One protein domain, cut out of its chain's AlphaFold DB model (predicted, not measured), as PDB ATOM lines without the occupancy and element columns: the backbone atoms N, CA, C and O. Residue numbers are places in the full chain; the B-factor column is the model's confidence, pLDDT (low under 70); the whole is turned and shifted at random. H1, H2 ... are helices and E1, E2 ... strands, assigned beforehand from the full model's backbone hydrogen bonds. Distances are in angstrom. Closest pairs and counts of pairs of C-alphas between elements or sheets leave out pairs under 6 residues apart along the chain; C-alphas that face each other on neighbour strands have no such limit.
ATOM      1  N   ALA A 352     160.094 286.267 269.641       95.62
ATOM      2  CA  ALA A 352     160.100 287.563 270.313       95.62
ATOM      3  C   ALA A 352     160.823 287.521 271.671       95.62
ATOM      4  O   ALA A 352     161.521 288.472 272.011       95.62
ATOM      5  N   GLN A 353     160.697 286.429 272.432       97.25
ATOM      6  CA  GLN A 353     161.401 286.251 273.710       97.25
ATOM      7  C   GLN A 353     162.901 286.010 273.508       97.25
ATOM      8  O   GLN A 353     163.720 286.527 274.267       97.25
ATOM      9  N   PHE A 354     163.282 285.284 272.455       97.31
ATOM     10  CA  PHE A 354     164.686 285.159 272.060       97.31
ATOM     11  C   PHE A 354     165.287 286.505 271.631       97.31
ATOM     12  O   PHE A 354     166.401 286.832 272.031       97.31
ATOM     13  N   ALA A 355     164.546 287.315 270.872       95.56
ATOM     14  CA  ALA A 355     165.021 288.614 270.392       95.56
ATOM     15  C   ALA A 355     165.009 289.717 271.468       95.56
ATOM     16  O   ALA A 355     165.734 290.703 271.348       95.56
ATOM     17  N   SER A 356     164.183 289.589 272.512       94.94
ATOM     18  CA  SER A 356     164.015 290.640 273.525       94.94
ATOM     19  C   SER A 356     165.177 290.739 274.512       94.94
ATOM     20  O   SER A 356     165.278 291.750 275.202       94.94
ATOM     21  N   GLY A 357     166.030 289.715 274.609       97.06
ATOM     22  CA  GLY A 357     167.031 289.571 275.668       97.06
ATOM     23  C   GLY A 357     166.557 288.750 276.870       97.06
ATOM     24  O   GLY A 357     167.349 288.498 277.777       97.06
ATOM     25  N   GLU A 358     165.300 288.296 276.891       97.81
ATOM     26  CA  GLU A 358     164.770 287.461 277.976       97.81
ATOM     27  C   GLU A 358     165.576 286.173 278.145       97.81
ATOM     28  O   GLU A 358     166.054 285.881 279.241       97.81
ATOM     29  N   VAL A 359     165.759 285.424 277.054       98.38
ATOM     30  CA  VAL A 359     166.461 284.135 277.094       98.38
ATOM     31  C   VAL A 359     167.926 284.327 277.484       98.38
ATOM     32  O   VAL A 359     168.423 283.603 278.342       98.38
ATOM     33  N   ALA A 360     168.601 285.349 276.948       98.38
ATOM     34  CA  ALA A 360     169.971 285.679 277.336       98.38
ATOM     35  C   ALA A 360     170.083 286.024 278.829       98.38
ATOM     36  O   ALA A 360     170.998 285.558 279.509       98.38
ATOM     37  N   TYR A 361     169.137 286.802 279.367       98.06
ATOM     38  CA  TYR A 361     169.096 287.115 280.793       98.06
ATOM     39  C   TYR A 361     168.912 285.858 281.649       98.06
ATOM     40  O   TYR A 361     169.660 285.681 282.611       98.06
ATOM     41  N   LEU A 362     167.952 284.995 281.303       97.69
ATOM     42  CA  LEU A 362     167.671 283.754 282.029       97.69
ATOM     43  C   LEU A 362     168.883 282.817 282.027       97.69
ATOM     44  O   LEU A 362     169.363 282.421 283.089       97.69
ATOM     45  N   LEU A 363     169.454 282.572 280.846       98.31
ATOM     46  CA  LEU A 363     170.691 281.816 280.685       98.31
ATOM     47  C   LEU A 363     171.812 282.396 281.557       98.31
ATOM     48  O   LEU A 363     172.471 281.648 282.270       98.31
ATOM     49  N   SER A 364     171.961 283.727 281.595       96.88
ATOM     50  CA  SER A 364     173.017 284.394 282.372       96.88
ATOM     51  C   SER A 364     172.929 284.213 283.890       96.88
ATOM     52  O   SER A 364     173.929 284.412 284.583       96.88
ATOM     53  N   GLN A 365     171.764 283.821 284.419       95.25
ATOM     54  CA  GLN A 365     171.603 283.553 285.851       95.25
ATOM     55  C   GLN A 365     172.290 282.254 286.283       95.25
ATOM     56  O   GLN A 365     172.603 282.090 287.462       95.25
ATOM     57  N   GLY A 366     172.547 281.345 285.341       94.00
ATOM     58  CA  GLY A 366     172.992 279.996 285.653       94.00
ATOM     59  C   GLY A 366     171.903 279.166 286.334       94.00
ATOM     60  O   GLY A 366     170.723 279.521 286.349       94.00
ATOM     61  N   CYS A 367     172.303 278.051 286.937       92.50
ATOM     62  CA  CYS A 367     171.402 277.227 287.733       92.50
ATOM     63  C   CYS A 367     172.130 276.544 288.888       92.50
ATOM     64  O   CYS A 367     173.330 276.286 288.813       92.50
ATOM     65  N   THR A 368     171.380 276.180 289.923       91.62
ATOM     66  CA  THR A 368     171.868 275.354 291.032       91.62
ATOM     67  C   THR A 368     171.107 274.031 291.049       91.62
ATOM     68  O   THR A 368     169.885 274.014 290.886       91.62
ATOM     69  N   VAL A 369     171.830 272.926 291.226       87.19
ATOM     70  CA  VAL A 369     171.294 271.559 291.278       87.19
ATOM     71  C   VAL A 369     171.691 270.919 292.604       87.19
ATOM     72  O   VAL A 369     172.810 271.116 293.065       87.19
ATOM     73  N   GLY A 370     170.782 270.154 293.209       85.56
ATOM     74  CA  GLY A 370     170.953 269.601 294.555       85.56
ATOM     75  C   GLY A 370     170.438 270.534 295.654       85.56
ATOM     76  O   GLY A 370     169.938 271.627 295.384       85.56
ATOM     77  N   GLU A 371     170.537 270.084 296.903       85.12
ATOM     78  CA  GLU A 371     170.098 270.821 298.092       85.12
ATOM     79  C   GLU A 371     171.177 270.773 299.182       85.12
ATOM     80  O   GLU A 371     171.937 269.811 299.283       85.12
ATOM     81  N   GLY A 372     171.224 271.797 300.036       87.94
ATOM     82  CA  GLY A 372     172.139 271.830 301.179       87.94
ATOM     83  C   GLY A 372     173.612 271.977 300.780       87.94
ATOM     84  O   GLY A 372     173.946 272.776 299.909       87.94
ATOM     85  N   GLU A 373     174.493 271.246 301.465       84.94
ATOM     86  CA  GLU A 373     175.952 271.324 301.273       84.94
ATOM     87  C   GLU A 373     176.429 270.668 299.964       84.94
ATOM     88  O   GLU A 373     177.521 270.985 299.500       84.94
ATOM     89  N   ASP A 374     175.597 269.823 299.342       85.88
ATOM     90  CA  ASP A 374     175.901 269.123 298.085       85.88
ATOM     91  C   ASP A 374     175.412 269.891 296.838       85.88
ATOM     92  O   ASP A 374     175.495 269.391 295.716       85.88
ATOM     93  N   ALA A 375     174.865 271.101 297.012       87.12
ATOM     94  CA  ALA A 375     174.342 271.895 295.908       87.12
ATOM     95  C   ALA A 375     175.473 272.425 295.003       87.12
ATOM     96  O   ALA A 375     176.362 273.152 295.448       87.12
ATOM     97  N   VAL A 376     175.398 272.121 293.707       85.69
ATOM     98  CA  VAL A 376     176.364 272.563 292.692       85.69
ATOM     99  C   VAL A 376     175.754 273.693 291.869       85.69
ATOM    100  O   VAL A 376     174.638 273.570 291.367       85.69
ATOM    101  N   THR A 377     176.480 274.806 291.730       89.44
ATOM    102  CA  THR A 377     176.045 275.960 290.924       89.44
ATOM    103  C   THR A 377     176.828 276.031 289.623       89.44
ATOM    104  O   THR A 377     178.046 276.187 289.625       89.44
ATOM    105  N   TYR A 378     176.101 275.977 288.515       86.75
ATOM    106  CA  TYR A 378     176.619 276.096 287.162       86.75
ATOM    107  C   TYR A 378     176.399 277.525 286.681       86.75
ATOM    108  O   TYR A 378     175.262 277.944 286.440       86.75
ATOM    109  N   SER A 379     177.490 278.285 286.564       92.25
ATOM    110  CA  SER A 379     177.425 279.679 286.129       92.25
ATOM    111  C   SER A 379     176.970 279.784 284.676       92.25
ATOM    112  O   SER A 379     177.498 279.108 283.793       92.25
ATOM    113  N   GLY A 380     176.029 280.693 284.435       91.00
ATOM    114  CA  GLY A 380     175.621 281.119 283.103       91.00
ATOM    115  C   GLY A 380     176.256 282.438 282.664       91.00
ATOM    116  O   GLY A 380     175.913 282.959 281.612       91.00
ATOM    117  N   SER A 381     177.187 283.004 283.441       93.88
ATOM    118  CA  SER A 381     177.712 284.367 283.241       93.88
ATOM    119  C   SER A 381     178.365 284.633 281.878       93.88
ATOM    120  O   SER A 381     178.638 285.786 281.554       93.88
ATOM    121  N   VAL A 382     178.639 283.581 281.104       96.12
ATOM    122  CA  VAL A 382     179.156 283.645 279.732       96.12
ATOM    123  C   VAL A 382     178.121 284.143 278.720       96.12
ATOM    124  O   VAL A 382     178.501 284.616 277.654       96.12
ATOM    125  N   TRP A 383     176.830 284.065 279.044       98.31
ATOM    126  CA  TRP A 383     175.746 284.434 278.143       98.31
ATOM    127  C   TRP A 383     175.529 285.947 278.053       98.31
ATOM    128  O   TRP A 383     175.452 286.655 279.062       98.31
ATOM    129  N   GLY A 384     175.349 286.427 276.824       97.81
ATOM    130  CA  GLY A 384     174.997 287.806 276.504       97.81
ATOM    131  C   GLY A 384     174.193 287.907 275.210       97.81
ATOM    132  O   GLY A 384     173.987 286.921 274.511       97.81
ATOM    133  N   GLN A 385     173.704 289.105 274.906       98.31
ATOM    134  CA  GLN A 385     173.016 289.446 273.664       98.31
ATOM    135  C   GLN A 385     173.046 290.964 273.491       98.31
ATOM    136  O   GLN A 385     172.542 291.692 274.346       98.31
ATOM    137  N   ALA A 386     173.632 291.466 272.405       96.88
ATOM    138  CA  ALA A 386     173.528 292.883 272.075       96.88
ATOM    139  C   ALA A 386     172.091 293.186 271.629       96.88
ATOM    140  O   ALA A 386     171.586 292.552 270.712       96.88
ATOM    141  N   LEU A 387     171.424 294.150 272.260       94.75
ATOM    142  CA  LEU A 387     170.039 294.531 271.980       94.75
ATOM    143  C   LEU A 387     169.992 295.846 271.185       94.75
ATOM    144  O   LEU A 387     170.824 296.734 271.370       94.75
ATOM    145  N   GLY A 388     168.989 295.994 270.313       86.31
ATOM    146  CA  GLY A 388     168.770 297.192 269.489       86.31
ATOM    147  C   GLY A 388     168.779 296.912 267.982       86.31
ATOM    148  O   GLY A 388     168.821 295.764 267.556       86.31
ATOM    149  N   GLY A 389     168.730 297.967 267.157       78.94
ATOM    150  CA  GLY A 389     168.493 297.853 265.704       78.94
ATOM    151  C   GLY A 389     169.542 297.066 264.902       78.94
ATOM    152  O   GLY A 389     169.213 296.560 263.838       78.94
ATOM    153  N   ASN A 390     170.762 296.927 265.429       82.00
ATOM    154  CA  ASN A 390     171.836 296.086 264.877       82.00
ATOM    155  C   ASN A 390     172.320 295.047 265.911       82.00
ATOM    156  O   ASN A 390     173.495 294.683 265.921       82.00
ATOM    157  N   GLY A 391     171.450 294.679 266.853       87.94
ATOM    158  CA  GLY A 391     171.750 293.721 267.911       87.94
ATOM    159  C   GLY A 391     171.811 292.276 267.418       87.94
ATOM    160  O   GLY A 391     171.425 291.966 266.291       87.94
ATOM    161  N   ASP A 392     172.273 291.383 268.289       95.12
ATOM    162  CA  ASP A 392     172.242 289.947 268.043       95.12
ATOM    163  C   ASP A 392     170.788 289.451 268.067       95.12
ATOM    164  O   ASP A 392     170.006 289.770 268.968       95.12
ATOM    165  N   THR A 393     170.424 288.616 267.094       93.56
ATOM    166  CA  THR A 393     169.080 288.022 267.030       93.56
ATOM    167  C   THR A 393     168.827 287.032 268.171       93.56
ATOM    168  O   THR A 393     167.693 286.900 268.626       93.56
ATOM    169  N   TYR A 394     169.879 286.364 268.649       97.19
ATOM    170  CA  TYR A 394     169.821 285.291 269.640       97.19
ATOM    171  C   TYR A 394     170.935 285.445 270.688       97.19
ATOM    172  O   TYR A 394     171.908 286.160 270.433       97.19
ATOM    173  N   PRO A 395     170.829 284.777 271.853       98.31
ATOM    174  CA  PRO A 395     171.891 284.759 272.852       98.31
ATOM    175  C   PRO A 395     173.211 284.209 272.296       98.31
ATOM    176  O   PRO A 395     173.233 283.224 271.559       98.31
ATOM    177  N   VAL A 396     174.323 284.811 272.700       97.56
ATOM    178  CA  VAL A 396     175.686 284.439 272.306       97.56
ATOM    179  C   VAL A 396     176.556 284.185 273.537       97.56
ATOM    180  O   VAL A 396     176.294 284.707 274.623       97.56
ATOM    181  N   LEU A 397     177.626 283.412 273.356       96.81
ATOM    182  CA  LEU A 397     178.648 283.151 274.376       96.81
ATOM    183  C   LEU A 397     179.639 284.324 274.477       96.81
ATOM    184  O   LEU A 397     180.835 284.180 274.243       96.81
ATOM    185  N   ASP A 398     179.117 285.513 274.774       95.50
ATOM    186  CA  ASP A 398     179.894 286.737 274.951       95.50
ATOM    187  C   ASP A 398     179.377 287.531 276.156       95.50
ATOM    188  O   ASP A 398     178.426 288.316 276.075       95.50
ATOM    189  N   SER A 399     180.060 287.353 277.286       92.81
ATOM    190  CA  SER A 399     179.732 288.022 278.551       92.81
ATOM    191  C   SER A 399     179.827 289.553 278.499       92.81
ATOM    192  O   SER A 399     179.242 290.232 279.346       92.81
ATOM    193  N   THR A 400     180.520 290.127 277.506       95.00
ATOM    194  CA  THR A 400     180.603 291.587 277.349       95.00
ATOM    195  C   THR A 400     179.272 292.189 276.899       95.00
ATOM    196  O   THR A 400     178.994 293.359 277.167       95.00
ATOM    197  N   LYS A 401     178.398 291.370 276.304       96.12
ATOM    198  CA  LYS A 401     177.061 291.740 275.833       96.12
ATOM    199  C   LYS A 401     175.978 291.439 276.866       96.12
ATOM    200  O   LYS A 401     174.873 291.025 276.527       96.12
ATOM    201  N   ARG A 402     176.292 291.599 278.149       95.88
ATOM    202  CA  ARG A 402     175.395 291.231 279.248       95.88
ATOM    203  C   ARG A 402     174.010 291.867 279.106       95.88
ATOM    204  O   ARG A 402     173.883 293.044 278.764       95.88
ATOM    205  N   VAL A 403     172.984 291.089 279.437       97.56
ATOM    206  CA  VAL A 403     171.597 291.554 279.515       97.56
ATOM    207  C   VAL A 403     171.164 291.636 280.975       97.56
ATOM    208  O   VAL A 403     171.422 290.739 281.776       97.56
ATOM    209  N   TYR A 404     170.491 292.726 281.319       96.69
ATOM    210  CA  TYR A 404     169.905 292.990 282.624       96.69
ATOM    211  C   TYR A 404     168.389 293.059 282.500       96.69
ATOM    212  O   TYR A 404     167.872 293.672 281.566       96.69
ATOM    213  N   GLN A 405     167.675 292.502 283.476       96.75
ATOM    214  CA  GLN A 405     166.267 292.821 283.672       96.75
ATOM    215  C   GLN A 405     166.166 294.108 284.498       96.75
ATOM    216  O   GLN A 405     166.599 294.157 285.650       96.75
ATOM    217  N   VAL A 406     165.592 295.155 283.912       95.12
ATOM    218  CA  VAL A 406     165.461 296.478 284.534       95.12
ATOM    219  C   VAL A 406     164.006 296.924 284.575       95.12
ATOM    220  O   VAL A 406     163.162 296.465 283.804       95.12
ATOM    221  N   ASP A 407     163.697 297.832 285.496       92.75
ATOM    222  CA  ASP A 407     162.415 298.530 285.494       92.75
ATOM    223  C   ASP A 407     162.410 299.602 284.401       92.75
ATOM    224  O   ASP A 407     163.277 300.479 284.378       92.75
ATOM    225  N   LYS A 408     161.411 299.539 283.517       89.56
ATOM    226  CA  LYS A 408     161.030 300.635 282.631       89.56
ATOM    227  C   LYS A 408     159.840 301.362 283.236       89.56
ATOM    228  O   LYS A 408     158.781 300.766 283.417       89.56
ATOM    229  N   TYR A 409     160.026 302.632 283.555       85.44
ATOM    230  CA  TYR A 409     159.021 303.502 284.146       85.44
ATOM    231  C   TYR A 409     158.332 304.339 283.072       85.44
ATOM    232  O   TYR A 409     158.997 304.927 282.220       85.44
ATOM    233  N   ALA A 410     157.003 304.426 283.148       78.19
ATOM    234  CA  ALA A 410     156.211 305.259 282.241       78.19
ATOM    235  C   ALA A 410     156.422 306.772 282.465       78.19
ATOM    236  O   ALA A 410     156.074 307.572 281.607       78.19
ATOM    237  N   GLY A 411     156.942 307.171 283.630       69.31
ATOM    238  CA  GLY A 411     157.190 308.564 284.001       69.31
ATOM    239  C   GLY A 411     158.669 308.900 284.208       69.31
ATOM    240  O   GLY A 411     159.565 308.109 283.946       69.31
ATOM    241  N   CYS A 412     158.915 310.102 284.731       69.62
ATOM    242  CA  CYS A 412     160.239 310.674 284.990       69.62
ATOM    243  C   CYS A 412     160.849 310.157 286.319       69.62
ATOM    244  O   CYS A 412     160.109 309.769 287.222       69.62
ATOM    245  N   LYS A 413     162.175 310.264 286.534       67.62
ATOM    246  CA  LYS A 413     162.838 309.891 287.816       67.62
ATOM    247  C   LYS A 413     162.165 310.466 289.071       67.62
ATOM    248  O   LYS A 413     162.146 309.821 290.113       67.62
ATOM    249  N   GLY A 414     161.626 311.681 288.977       63.16
ATOM    250  CA  GLY A 414     160.974 312.368 290.093       63.16
ATOM    251  C   GLY A 414     159.555 311.897 290.416       63.16
ATOM    252  O   GLY A 414     159.064 312.114 291.520       63.16
ATOM    253  N   LYS A 415     158.888 311.257 289.458       68.75
ATOM    254  CA  LYS A 415     157.545 310.696 289.603       68.75
ATOM    255  C   LYS A 415     157.406 309.555 288.583       68.75
ATOM    256  O   LYS A 415     156.793 309.743 287.532       68.75
ATOM    257  N   PRO A 416     158.008 308.394 288.889       68.44
ATOM    258  CA  PRO A 416     158.200 307.307 287.928       68.44
ATOM    259  C   PRO A 416     156.907 306.693 287.381       68.44
ATOM    260  O   PRO A 416     156.909 306.110 286.301       68.44
ATOM    261  N   GLY A 417     155.793 306.806 288.104       75.38
ATOM    262  CA  GLY A 417     154.575 306.075 287.752       75.38
ATOM    263  C   GLY A 417     154.763 304.560 287.903       75.38
ATOM    264  O   GLY A 417     155.552 304.107 288.734       75.38
ATOM    265  N   SER A 418     154.010 303.778 287.130       82.81
ATOM    266  CA  SER A 418     154.119 302.315 287.102       82.81
ATOM    267  C   SER A 418     155.371 301.855 286.354       82.81
ATOM    268  O   SER A 418     155.748 302.471 285.353       82.81
ATOM    269  N   SER A 419     155.966 300.745 286.799       89.00
ATOM    270  CA  SER A 419     157.031 300.062 286.067       89.00
ATOM    271  C   SER A 419     156.552 298.795 285.371       89.00
ATOM    272  O   SER A 419     155.619 298.123 285.813       89.00
ATOM    273  N   THR A 420     157.253 298.451 284.300       92.69
ATOM    274  CA  THR A 420     157.231 297.134 283.660       92.69
ATOM    275  C   THR A 420     158.651 296.592 283.599       92.69
ATOM    276  O   THR A 420     159.592 297.363 283.394       92.69
ATOM    277  N   LYS A 421     158.828 295.277 283.743       94.00
ATOM    278  CA  LYS A 421     160.138 294.653 283.530       94.00
ATOM    279  C   LYS A 421     160.453 294.607 282.040       94.00
ATOM    280  O   LYS A 421     159.617 294.191 281.245       94.00
ATOM    281  N   VAL A 422     161.655 295.042 281.686       94.88
ATOM    282  CA  VAL A 422     162.211 294.950 280.333       94.88
ATOM    283  C   VAL A 422     163.655 294.473 280.411       94.88
ATOM    284  O   VAL A 422     164.264 294.490 281.483       94.88
ATOM    285  N   TYR A 423     164.210 294.083 279.273       96.19
ATOM    286  CA  TYR A 423     165.595 293.648 279.152       96.19
ATOM    287  C   TYR A 423     166.435 294.732 278.474       96.19
ATOM    288  O   TYR A 423     165.957 295.438 277.586       96.19
ATOM    289  N   SER A 424     167.667 294.918 278.943       94.94
ATOM    290  CA  SER A 424     168.553 295.996 278.498       94.94
ATOM    291  C   SER A 424     170.019 295.603 278.635       94.94
ATOM    292  O   SER A 424     170.384 294.889 279.565       94.94
ATOM    293  N   ASN A 425     170.889 296.132 277.770       94.88
ATOM    294  CA  ASN A 425     172.340 296.073 277.992       94.88
ATOM    295  C   ASN A 425     172.840 297.113 279.010       94.88
ATOM    296  O   ASN A 425     174.029 297.163 279.314       94.88
ATOM    297  N   GLN A 426     171.950 297.949 279.553       92.69
ATOM    298  CA  GLN A 426     172.238 298.861 280.657       92.69
ATOM    299  C   GLN A 426     171.643 298.312 281.953       92.69
ATOM    300  O   GLN A 426     170.487 297.899 281.987       92.69
ATOM    301  N   SER A 427     172.410 298.369 283.040       91.31
ATOM    302  CA  SER A 427     171.973 297.904 284.364       91.31
ATOM    303  C   SER A 427     171.063 298.891 285.103       91.31
ATOM    304  O   SER A 427     170.582 298.597 286.196       91.31
ATOM    305  N   THR A 428     170.835 300.076 284.536       90.44
ATOM    306  CA  THR A 428     170.024 301.136 285.138       90.44
ATOM    307  C   THR A 428     168.588 301.104 284.634       90.44
ATOM    308  O   THR A 428     168.347 300.851 283.456       90.44
ATOM    309  N   SER A 429     167.639 301.445 285.509       89.06
ATOM    310  CA  SER A 429     166.235 301.634 285.134       89.06
ATOM    311  C   SER A 429     166.076 302.639 283.995       89.06
ATOM    312  O   SER A 429     166.759 303.667 283.953       89.06
ATOM    313  N   ILE A 430     165.121 302.353 283.116       85.75
ATOM    314  CA  ILE A 430     164.780 303.171 281.954       85.75
ATOM    315  C   ILE A 430     163.556 304.019 282.310       85.75
ATOM    316  O   ILE A 430     162.633 303.543 282.967       85.75
ATOM    317  N   TYR A 431     163.545 305.275 281.879       81.38
ATOM    318  CA  TYR A 431     162.428 306.204 282.044       81.38
ATOM    319  C   TYR A 431     162.022 306.669 280.640       81.38
ATOM    320  O   TYR A 431     162.909 306.886 279.815       81.38
ATOM    321  N   GLU A 432     160.723 306.767 280.355       66.94
ATOM    322  CA  GLU A 432     160.224 307.312 279.080       66.94
ATOM    323  C   GLU A 432     160.793 308.718 278.814       66.94
ATOM    324  O   GLU A 432     161.096 309.464 279.753       66.94
ATOM    325  N   GLU A 433     160.967 309.076 277.536       62.84
ATOM    326  CA  GLU A 433     161.444 310.409 277.157       62.84
ATOM    327  C   GLU A 433     160.470 311.484 277.658       62.84
ATOM    328  O   GLU A 433     159.256 311.371 277.504       62.84
TER     329      GLU A 433
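AT A GLANCE: This is residues 352 to 433 of the 596 residues of the protein "Glug domain-containing protein" of Clostridium sp. CAG:122 (UniProt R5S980). In a model with little regular structure, an antiparallel hairpin, E3 and E4, and a smaller one, E1 and E2, lie at opposite ends, with H2 between them; the tip at residues 370 to 375 stands free. The printed part has 82 residues, ordered H1 H2 E1 E2 E3 E4, mixed in class, with 30 in named elements. It is loose, radius of gyration of the C-alphas 15.2 A, spanning 47 by 32 by 21 A.

IN THESE COORDINATES: E3, residues 404 to 409, measures 15.2 A; E4, 419 to 424, 14.4 A, ends at C-alpha 424 (168.553, 295.996, 278.498). H2 is 358 to 364, 9.8 A; H1, 352 to 356, begins at C-alpha 352 (160.100, 287.563, 270.313). E1 is 367 to 369, E2 376 to 378.

HOW THE PARTS SIT: In hairpin E3 and E4, N 406 and O 422 are 2.8 A apart; the directions stand at 142 degrees. Residues 408 to 409 pair parallel with 430 to 431. The closest C-alphas of H2 and E3, Tyr 361 and Tyr 404, are 6.2 A apart. H1 and H2 are close but not clearly touching, closest C-alphas Gln 353 and Val 359, 6.4 A. In hairpin E1 and E2, at 155 degrees, N 369 and O 376 are 2.9 A apart. E1 and E3 are apart. In H1 and H2 every O i to N i+4 pair is within hydrogen-bond range.

THE WHOLE: The farthest C-alphas, Asp 374 and Glu 433, are 48.5 A apart. The printed part has no cut; E2 to E3 is a long link. Residues 411 to 416 and 432 to 433 have pLDDT under 70.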